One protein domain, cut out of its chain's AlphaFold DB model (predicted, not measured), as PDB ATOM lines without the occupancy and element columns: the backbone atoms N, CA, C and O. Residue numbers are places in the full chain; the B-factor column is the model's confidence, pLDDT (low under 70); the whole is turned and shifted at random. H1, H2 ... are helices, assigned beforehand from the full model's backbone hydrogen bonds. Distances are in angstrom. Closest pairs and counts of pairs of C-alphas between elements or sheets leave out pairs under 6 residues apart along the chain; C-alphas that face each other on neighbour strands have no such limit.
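What this domain is: This is residues 211 to 271 of the 957 residues of an uncharacterized protein of Acetobacter cerevisiae (UniProt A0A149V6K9). What does the model look like? The two helices H1 and H2 make a helical hairpin, and the longest helix, H4, crosses one face of it. H3 sits at the open end of the hairpin, where H1 begins and H2 ends, and the short H5 comes near H4 without a firm contact. What is it made of, and how large is it? The printed part has 61 residues with five named helices, H1 to H5 in order along the chain, and no named strand, and its class is all helix. It is compact, with a radius of gyration of the C-alphas of 10.4 A and spans of 29 by 22 by 17 A.

How they stand to each other: What does the longest helix touch? H4, residues 250 to 262, touches H1, residues 211 to 220, at a steep tilt of 69.9 degrees, only just short of about perpendicular; they run the same way, and their closest C-alphas are those of Leu 214 and Ala 253, 6.5 A apart. With residues 257 to 261 alone H4 touches H2, residues 223 to 234, about perpendicular at 76 degrees, the closest C-alphas being those of Leu 229 and Leu 261, 6.0 A apart. How do the hairpin's helices stand? H1 and H2 touch at a shallow tilt of 6 degrees, opposite ways, and their closest C-alphas, of Ala 218 and Ala 226, are 4.5 A apart. Where are the other two helices? H3, residues 238 to 244, only just touches H4, whose residues 252 to 256 alone take part, with 3 pairs of C-alphas within 8 A; the closest are those of Trp 244 and Leu 256, 7.2 A apart. H5, residues 264 to 267, is close to H4 but not clearly touching, with the closest C-alphas, of Arg 259 and Leu 267, 7.5 A apart, and it is apart from H1 and H3. Are the helix backbones complete? Every O i to N i+4 pair is within hydrogen-bond range in H2, H3 and H4, and 5 of 6 are in H1, while H5 is too short for such a pair.

Where its parts are: How long are the helices? From first to last C-alpha H4 measures 18.7 A, H2 16.4 A, H1 14.7 A, H3 9.8 A and H5 5.2 A. Where are the anchor points? H1 begins at C-alpha 211, (77.670, -39.095, -8.934), H4 begins at C-alpha 250, (70.888, -48.403, -8.709), and H5 ends at C-alpha 267, (84.164, -46.871, -21.014).

The domain as a whole: How far does it reach? The two C-alphas farthest apart are those of Arg 223 and Asn 271, at 29.4 A. Are there cuts or long links? The printed part has no cut, and the four links between the helices are tight. Where is confidence low? The mean pLDDT of the printed part is 88.5, and residues 264 to 265 are under 70.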
ATOM      1  N   ARG A 211      76.414 -39.383  -9.640       95.31
ATOM      2  CA  ARG A 211      77.670 -39.095  -8.934       95.31
ATOM      3  C   ARG A 211      77.551 -39.382  -7.442       95.31
ATOM      4  O   ARG A 211      78.403 -40.089  -6.904       95.31
ATOM      5  N   GLU A 212      76.537 -38.838  -6.776       94.62
ATOM      6  CA  GLU A 212      76.318 -39.046  -5.340       94.62
ATOM      7  C   GLU A 212      76.182 -40.533  -5.013       94.62
ATOM      8  O   GLU A 212      76.848 -41.027  -4.101       94.62
ATOM      9  N   LEU A 213      75.410 -41.269  -5.815       92.38
ATOM     10  CA  LEU A 213      75.258 -42.710  -5.659       92.38
ATOM     11  C   LEU A 213      76.593 -43.456  -5.822       92.38
ATOM     12  O   LEU A 213      76.935 -44.293  -4.988       92.38
ATOM     13  N   LEU A 214      77.384 -43.146  -6.854       93.81
ATOM     14  CA  LEU A 214      78.693 -43.776  -7.078       93.81
ATOM     15  C   LEU A 214      79.694 -43.462  -5.956       93.81
ATOM     16  O   LEU A 214      80.494 -44.321  -5.581       93.81
ATOM     17  N   LEU A 215      79.655 -42.251  -5.396       94.81
ATOM     18  CA  LEU A 215      80.480 -41.879  -4.245       94.81
ATOM     19  C   LEU A 215      80.035 -42.602  -2.970       94.81
ATOM     20  O   LEU A 215      80.882 -43.002  -2.166       94.81
ATOM     21  N   ALA A 216      78.732 -42.821  -2.805       92.62
ATOM     22  CA  ALA A 216      78.194 -43.613  -1.712       92.62
ATOM     23  C   ALA A 216      78.572 -45.099  -1.842       92.62
ATOM     24  O   ALA A 216      78.967 -45.715  -0.854       92.62
ATOM     25  N   ILE A 217      78.566 -45.649  -3.063       90.81
ATOM     26  CA  ILE A 217      79.134 -46.972  -3.363       90.81
ATOM     27  C   ILE A 217      80.623 -46.999  -3.000       90.81
ATOM     28  O   ILE A 217      81.076 -47.908  -2.313       90.81
ATOM     29  N   ALA A 218      81.401 -45.983  -3.390       92.56
ATOM     30  CA  ALA A 218      82.821 -45.919  -3.044       92.56
ATOM     31  C   ALA A 218      83.059 -45.944  -1.526       92.56
ATOM     32  O   ALA A 218      84.076 -46.466  -1.077       92.56
ATOM     33  N   ALA A 219      82.137 -45.402  -0.727       91.00
ATOM     34  CA  ALA A 219      82.236 -45.415   0.728       91.00
ATOM     35  C   ALA A 219      82.052 -46.811   1.355       91.00
ATOM     36  O   ALA A 219      82.523 -47.009   2.474       91.00
ATOM     37  N   THR A 220      81.433 -47.775   0.657       87.75
ATOM     38  CA  THR A 220      81.295 -49.164   1.143       87.75
ATOM     39  C   THR A 220      82.461 -50.070   0.744       87.75
ATOM     40  O   THR A 220      82.565 -51.194   1.233       87.75
ATOM     41  N   LEU A 221      83.368 -49.592  -0.114       88.56
ATOM     42  CA  LEU A 221      84.500 -50.365  -0.622       88.56
ATOM     43  C   LEU A 221      85.748 -50.270   0.281       88.56
ATOM     44  O   LEU A 221      85.948 -49.272   0.980       88.56
ATOM     45  N   PRO A 222      86.668 -51.258   0.209       90.12
ATOM     46  CA  PRO A 222      88.003 -51.144   0.796       90.12
ATOM     47  C   PRO A 222      88.720 -49.864   0.349       90.12
ATOM     48  O   PRO A 222      88.610 -49.456  -0.806       90.12
ATOM     49  N   ARG A 223      89.509 -49.252   1.247       90.31
ATOM     50  CA  ARG A 223      90.121 -47.919   1.045       90.31
ATOM     51  C   ARG A 223      90.831 -47.742  -0.303       90.31
ATOM     52  O   ARG A 223      90.707 -46.683  -0.911       90.31
ATOM     53  N   SER A 224      91.563 -48.755  -0.770       90.69
ATOM     54  CA  SER A 224      92.270 -48.712  -2.057       90.69
ATOM     55  C   SER A 224      91.305 -48.577  -3.239       90.69
ATOM     56  O   SER A 224      91.459 -47.675  -4.058       90.69
ATOM     57  N   LEU A 225      90.272 -49.420  -3.294       90.50
ATOM     58  CA  LEU A 225      89.239 -49.381  -4.332       90.50
ATOM     59  C   LEU A 225      88.382 -48.116  -4.224       90.50
ATOM     60  O   LEU A 225      88.097 -47.484  -5.237       90.50
ATOM     61  N   ALA A 226      88.034 -47.699  -3.006       92.44
ATOM     62  CA  ALA A 226      87.279 -46.476  -2.753       92.44
ATOM     63  C   ALA A 226      87.973 -45.240  -3.348       92.44
ATOM     64  O   ALA A 226      87.342 -44.446  -4.045       92.44
ATOM     65  N   ASN A 227      89.279 -45.084  -3.114       94.81
ATOM     66  CA  ASN A 227      90.049 -43.950  -3.633       94.81
ATOM     67  C   ASN A 227      90.158 -43.978  -5.162       94.81
ATOM     68  O   ASN A 227      89.997 -42.937  -5.806       94.81
ATOM     69  N   THR A 228      90.363 -45.161  -5.747       93.56
ATOM     70  CA  THR A 228      90.355 -45.331  -7.204       93.56
ATOM     71  C   THR A 228      89.003 -44.932  -7.786       93.56
ATOM     72  O   THR A 228      88.960 -44.102  -8.691       93.56
ATOM     73  N   LEU A 229      87.893 -45.446  -7.243       93.38
ATOM     74  CA  LEU A 229      86.554 -45.136  -7.750       93.38
ATOM     75  C   LEU A 229      86.239 -43.639  -7.635       93.38
ATOM     76  O   LEU A 229      85.803 -43.048  -8.616       93.38
ATOM     77  N   ARG A 230      86.530 -43.002  -6.492       96.19
ATOM     78  CA  ARG A 230      86.342 -41.548  -6.310       96.19
ATOM     79  C   ARG A 230      87.090 -40.737  -7.364       96.19
ATOM     80  O   ARG A 230      86.506 -39.842  -7.966       96.19
ATOM     81  N   THR A 231      88.349 -41.091  -7.618       95.25
ATOM     82  CA  THR A 231      89.172 -40.432  -8.642       95.25
ATOM     83  C   THR A 231      88.531 -40.593 -10.020       95.25
ATOM     84  O   THR A 231      88.273 -39.606 -10.703       95.25
ATOM     85  N   ARG A 232      88.154 -41.819 -10.400       93.56
ATOM     86  CA  ARG A 232      87.523 -42.099 -11.699       93.56
ATOM     87  C   ARG A 232      86.190 -41.394 -11.891       93.56
ATOM     88  O   ARG A 232      85.929 -40.897 -12.978       93.56
ATOM     89  N   VAL A 233      85.369 -41.326 -10.847       94.75
ATOM     90  CA  VAL A 233      84.102 -40.589 -10.862       94.75
ATOM     91  C   VAL A 233      84.359 -39.088 -11.020       94.75
ATOM     92  O   VAL A 233      83.667 -38.436 -11.798       94.75
ATOM     93  N   SER A 234      85.372 -38.527 -10.349       93.62
ATOM     94  CA  SER A 234      85.734 -37.103 -10.475       93.62
ATOM     95  C   SER A 234      86.233 -36.705 -11.872       93.62
ATOM     96  O   SER A 234      86.047 -35.565 -12.278       93.62
ATOM     97  N   GLU A 235      86.799 -37.649 -12.631       93.00
ATOM     98  CA  GLU A 235      87.264 -37.435 -14.011       93.00
ATOM     99  C   GLU A 235      86.118 -37.366 -15.041       93.00
ATOM    100  O   GLU A 235      86.351 -36.964 -16.181       93.00
ATOM    101  N   GLN A 236      84.898 -37.788 -14.687       92.94
ATOM    102  CA  GLN A 236      83.750 -37.802 -15.602       92.94
ATOM    103  C   GLN A 236      82.846 -36.585 -15.401       92.94
ATOM    104  O   GLN A 236      82.706 -36.084 -14.287       92.94
ATOM    105  N   ARG A 237      82.185 -36.145 -16.478       93.50
ATOM    106  CA  ARG A 237      81.119 -35.132 -16.417       93.50
ATOM    107  C   ARG A 237      79.813 -35.754 -15.907       93.50
ATOM    108  O   ARG A 237      79.571 -36.938 -16.141       93.50
ATOM    109  N   ASP A 238      78.973 -34.960 -15.247       93.81
ATOM    110  CA  ASP A 238      77.713 -35.440 -14.657       93.81
ATOM    111  C   ASP A 238      76.725 -35.951 -15.706       93.81
ATOM    112  O   ASP A 238      76.178 -37.036 -15.540       93.81
ATOM    113  N   ASP A 239      76.581 -35.253 -16.834       92.75
ATOM    114  CA  ASP A 239      75.717 -35.666 -17.949       92.75
ATOM    115  C   ASP A 239      76.085 -37.057 -18.496       92.75
ATOM    116  O   ASP A 239      75.218 -37.866 -18.842       92.75
ATOM    117  N   VAL A 240      77.383 -37.369 -18.528       92.12
ATOM    118  CA  VAL A 240      77.896 -38.683 -18.938       92.12
ATOM    119  C   VAL A 240      77.575 -39.747 -17.891       92.12
ATOM    120  O   VAL A 240      77.139 -40.838 -18.257       92.12
ATOM    121  N   LEU A 241      77.770 -39.444 -16.604       93.31
ATOM    122  CA  LEU A 241      77.456 -40.373 -15.518       93.31
ATOM    123  C   LEU A 241      75.960 -40.686 -15.461       93.31
ATOM    124  O   LEU A 241      75.611 -41.853 -15.327       93.31
ATOM    125  N   GLU A 242      75.091 -39.688 -15.632       93.06
ATOM    126  CA  GLU A 242      73.642 -39.901 -15.700       93.06
ATOM    127  C   GLU A 242      73.269 -40.792 -16.886       93.06
ATOM    128  O   GLU A 242      72.579 -41.798 -16.721       93.06
ATOM    129  N   THR A 243      73.820 -40.515 -18.071       92.06
ATOM    130  CA  THR A 243      73.587 -41.344 -19.266       92.06
ATOM    131  C   THR A 243      74.054 -42.791 -19.066       92.06
ATOM    132  O   THR A 243      73.381 -43.742 -19.468       92.06
ATOM    133  N   TRP A 244      75.220 -42.992 -18.447       92.44
ATOM    134  CA  TRP A 244      75.768 -44.323 -18.179       92.44
ATOM    135  C   TRP A 244      75.024 -45.072 -17.076       92.44
ATOM    136  O   TRP A 244      74.933 -46.295 -17.154       92.44
ATOM    137  N   CYS A 245      74.495 -44.361 -16.081       89.06
ATOM    138  CA  CYS A 245      73.720 -44.918 -14.976       89.06
ATOM    139  C   CYS A 245      72.225 -45.038 -15.273       89.06
ATOM    140  O   CYS A 245      71.492 -45.394 -14.359       89.06
ATOM    141  N   ASP A 246      71.759 -44.746 -16.491       88.56
ATOM    142  CA  ASP A 246      70.322 -44.718 -16.802       88.56
ATOM    143  C   ASP A 246      69.552 -43.786 -15.843       88.56
ATOM    144  O   ASP A 246      68.604 -44.185 -15.170       88.56
ATOM    145  N   ASN A 247      70.042 -42.546 -15.722       87.25
ATOM    146  CA  ASN A 247      69.536 -41.493 -14.835       87.25
ATOM    147  C   ASN A 247      69.521 -41.881 -13.343       87.25
ATOM    148  O   ASN A 247      68.601 -41.533 -12.611       87.25
ATOM    149  N   GLY A 248      70.516 -42.647 -12.885       84.06
ATOM    150  CA  GLY A 248      70.631 -43.037 -11.476       84.06
ATOM    151  C   GLY A 248      69.955 -44.367 -11.124       84.06
ATOM    152  O   GLY A 248      69.612 -44.591  -9.965       84.06
ATOM    153  N   ASN A 249      69.789 -45.278 -12.089       88.19
ATOM    154  CA  ASN A 249      69.366 -46.655 -11.835       88.19
ATOM    155  C   ASN A 249      70.384 -47.373 -10.907       88.19
ATOM    156  O   ASN A 249      71.548 -47.548 -11.290       88.19
ATOM    157  N   PRO A 250      69.978 -47.829  -9.702       88.00
ATOM    158  CA  PRO A 250      70.888 -48.403  -8.709       88.00
ATOM    159  C   PRO A 250      71.669 -49.633  -9.182       88.00
ATOM    160  O   PRO A 250      72.838 -49.806  -8.825       88.00
ATOM    161  N   LEU A 251      71.039 -50.515  -9.967       86.62
ATOM    162  CA  LEU A 251      71.712 -51.697 -10.508       86.62
ATOM    163  C   LEU A 251      72.770 -51.285 -11.536       86.62
ATOM    164  O   LEU A 251      73.905 -51.765 -11.495       86.62
ATOM    165  N   VAL A 252      72.422 -50.365 -12.438       88.44
ATOM    166  CA  VAL A 252      73.344 -49.884 -13.475       88.44
ATOM    167  C   VAL A 252      74.508 -49.112 -12.853       88.44
ATOM    168  O   VAL A 252      75.645 -49.292 -13.280       88.44
ATOM    169  N   ALA A 253      74.275 -48.333 -11.795       90.00
ATOM    170  CA  ALA A 253      75.332 -47.630 -11.073       90.00
ATOM    171  C   ALA A 253      76.345 -48.583 -10.417       90.00
ATOM    172  O   ALA A 253      77.550 -48.335 -10.474       90.00
ATOM    173  N   GLN A 254      75.891 -49.708  -9.856       87.62
ATOM    174  CA  GLN A 254      76.790 -50.759  -9.361       87.62
ATOM    175  C   GLN A 254      77.631 -51.360 -10.488       87.62
ATOM    176  O   GLN A 254      78.852 -51.487 -10.368       87.62
ATOM    177  N   ILE A 255      76.997 -51.671 -11.617       88.75
ATOM    178  CA  ILE A 255      77.683 -52.179 -12.808       88.75
ATOM    179  C   ILE A 255      78.707 -51.151 -13.323       88.75
ATOM    180  O   ILE A 255      79.838 -51.514 -13.659       88.75
ATOM    181  N   LEU A 256      78.360 -49.862 -13.340       91.00
ATOM    182  CA  LEU A 256      79.268 -48.791 -13.738       91.00
ATOM    183  C   LEU A 256      80.447 -48.664 -12.771       91.00
ATOM    184  O   LEU A 256      81.588 -48.582 -13.225       91.00
ATOM    185  N   ALA A 257      80.210 -48.707 -11.457       90.69
ATOM    186  CA  ALA A 257      81.272 -48.709 -10.453       90.69
ATOM    187  C   ALA A 257      82.246 -49.877 -10.680       90.69
ATOM    188  O   ALA A 257      83.464 -49.687 -10.682       90.69
ATOM    189  N   ALA A 258      81.712 -51.067 -10.976       87.06
ATOM    190  CA  ALA A 258      82.507 -52.238 -11.324       87.06
ATOM    191  C   ALA A 258      83.363 -52.032 -12.579       87.06
ATOM    192  O   ALA A 258      84.493 -52.523 -12.647       87.06
ATOM    193  N   ARG A 259      82.851 -51.295 -13.567       87.62
ATOM    194  CA  ARG A 259      83.573 -50.975 -14.802       87.62
ATOM    195  C   ARG A 259      84.630 -49.893 -14.630       87.62
ATOM    196  O   ARG A 259      85.718 -50.049 -15.178       87.62
ATOM    197  N   LEU A 260      84.339 -48.839 -13.870       89.75
ATOM    198  CA  LEU A 260      85.287 -47.757 -13.586       89.75
ATOM    199  C   LEU A 260      86.523 -48.262 -12.831       89.75
ATOM    200  O   LEU A 260      87.616 -47.728 -13.020       89.75
ATOM    201  N   LEU A 261      86.358 -49.299 -12.007       87.50
ATOM    202  CA  LEU A 261      87.449 -49.930 -11.265       87.50
ATOM    203  C   LEU A 261      88.305 -50.887 -12.105       87.50
ATOM    204  O   LEU A 261      89.492 -51.014 -11.829       87.50
ATOM    205  N   ASP A 262      87.721 -51.545 -13.109       82.38
ATOM    206  CA  ASP A 262      88.393 -52.584 -13.900       82.38
ATOM    207  C   ASP A 262      89.102 -52.030 -15.149       82.38
ATOM    208  O   ASP A 262      90.295 -52.247 -15.335       82.38
ATOM    209  N   ASP A 263      88.387 -51.292 -16.007       73.75
ATOM    210  CA  ASP A 263      88.971 -50.678 -17.206       73.75
ATOM    211  C   ASP A 263      88.183 -49.414 -17.626       73.75
ATOM    212  O   ASP A 263      87.142 -49.505 -18.298       73.75
ATOM    213  N   PRO A 264      88.688 -48.220 -17.252       67.38
ATOM    214  CA  PRO A 264      88.066 -46.935 -17.562       67.38
ATOM    215  C   PRO A 264      88.293 -46.486 -19.015       67.38
ATOM    216  O   PRO A 264      87.571 -45.620 -19.508       67.38
ATOM    217  N   ILE A 265      89.268 -47.055 -19.735       67.75
ATOM    218  CA  ILE A 265      89.543 -46.691 -21.133       67.75
ATOM    219  C   ILE A 265      88.458 -47.287 -22.036       67.75
ATOM    220  O   ILE A 265      87.959 -46.601 -22.932       67.75
ATOM    221  N   GLY A 266      88.032 -48.522 -21.758       70.00
ATOM    222  CA  GLY A 266      86.920 -49.175 -22.450       70.00
ATOM    223  C   GLY A 266      85.590 -48.414 -22.344       70.00
ATOM    224  O   GLY A 266      84.802 -48.430 -23.293       70.00
ATOM    225  N   LEU A 267      85.367 -47.686 -21.240       78.00
ATOM    226  CA  LEU A 267      84.164 -46.871 -21.014       78.00
ATOM    227  C   LEU A 267      84.105 -45.605 -21.876       78.00
ATOM    228  O   LEU A 267      83.011 -45.148 -22.179       78.00
ATOM    229  N   ARG A 268      85.232 -45.076 -22.375       73.12
ATOM    230  CA  ARG A 268      85.226 -43.883 -23.253       73.12
ATOM    231  C   ARG A 268      84.452 -44.091 -24.558       73.12
ATOM    232  O   ARG A 268      84.085 -43.128 -25.218       73.12
ATOM    233  N   LYS A 269      84.235 -45.352 -24.945       71.38
ATOM    234  CA  LYS A 269      83.440 -45.749 -26.115       71.38
ATOM    235  C   LYS A 269      81.979 -46.062 -25.766       71.38
ATOM    236  O   LYS A 269      81.226 -46.444 -26.657       71.38
ATOM    237  N   ALA A 270      81.591 -45.981 -24.492       79.56
ATOM    238  CA  ALA A 270      80.217 -46.176 -24.061       79.56
ATOM    239  C   ALA A 270      79.430 -44.873 -24.213       79.56
ATOM    240  O   ALA A 270      79.814 -43.836 -23.680       79.56
ATOM    241  N   ASN A 271      78.319 -44.935 -24.935       83.50
ATOM    242  CA  ASN A 271      77.392 -43.823 -25.137       83.50
ATOM    243  C   ASN A 271      76.010 -44.090 -24.514       83.50
ATOM    244  O   ASN A 271      75.097 -43.299 -24.711       83.50
TER     245      ASN A 271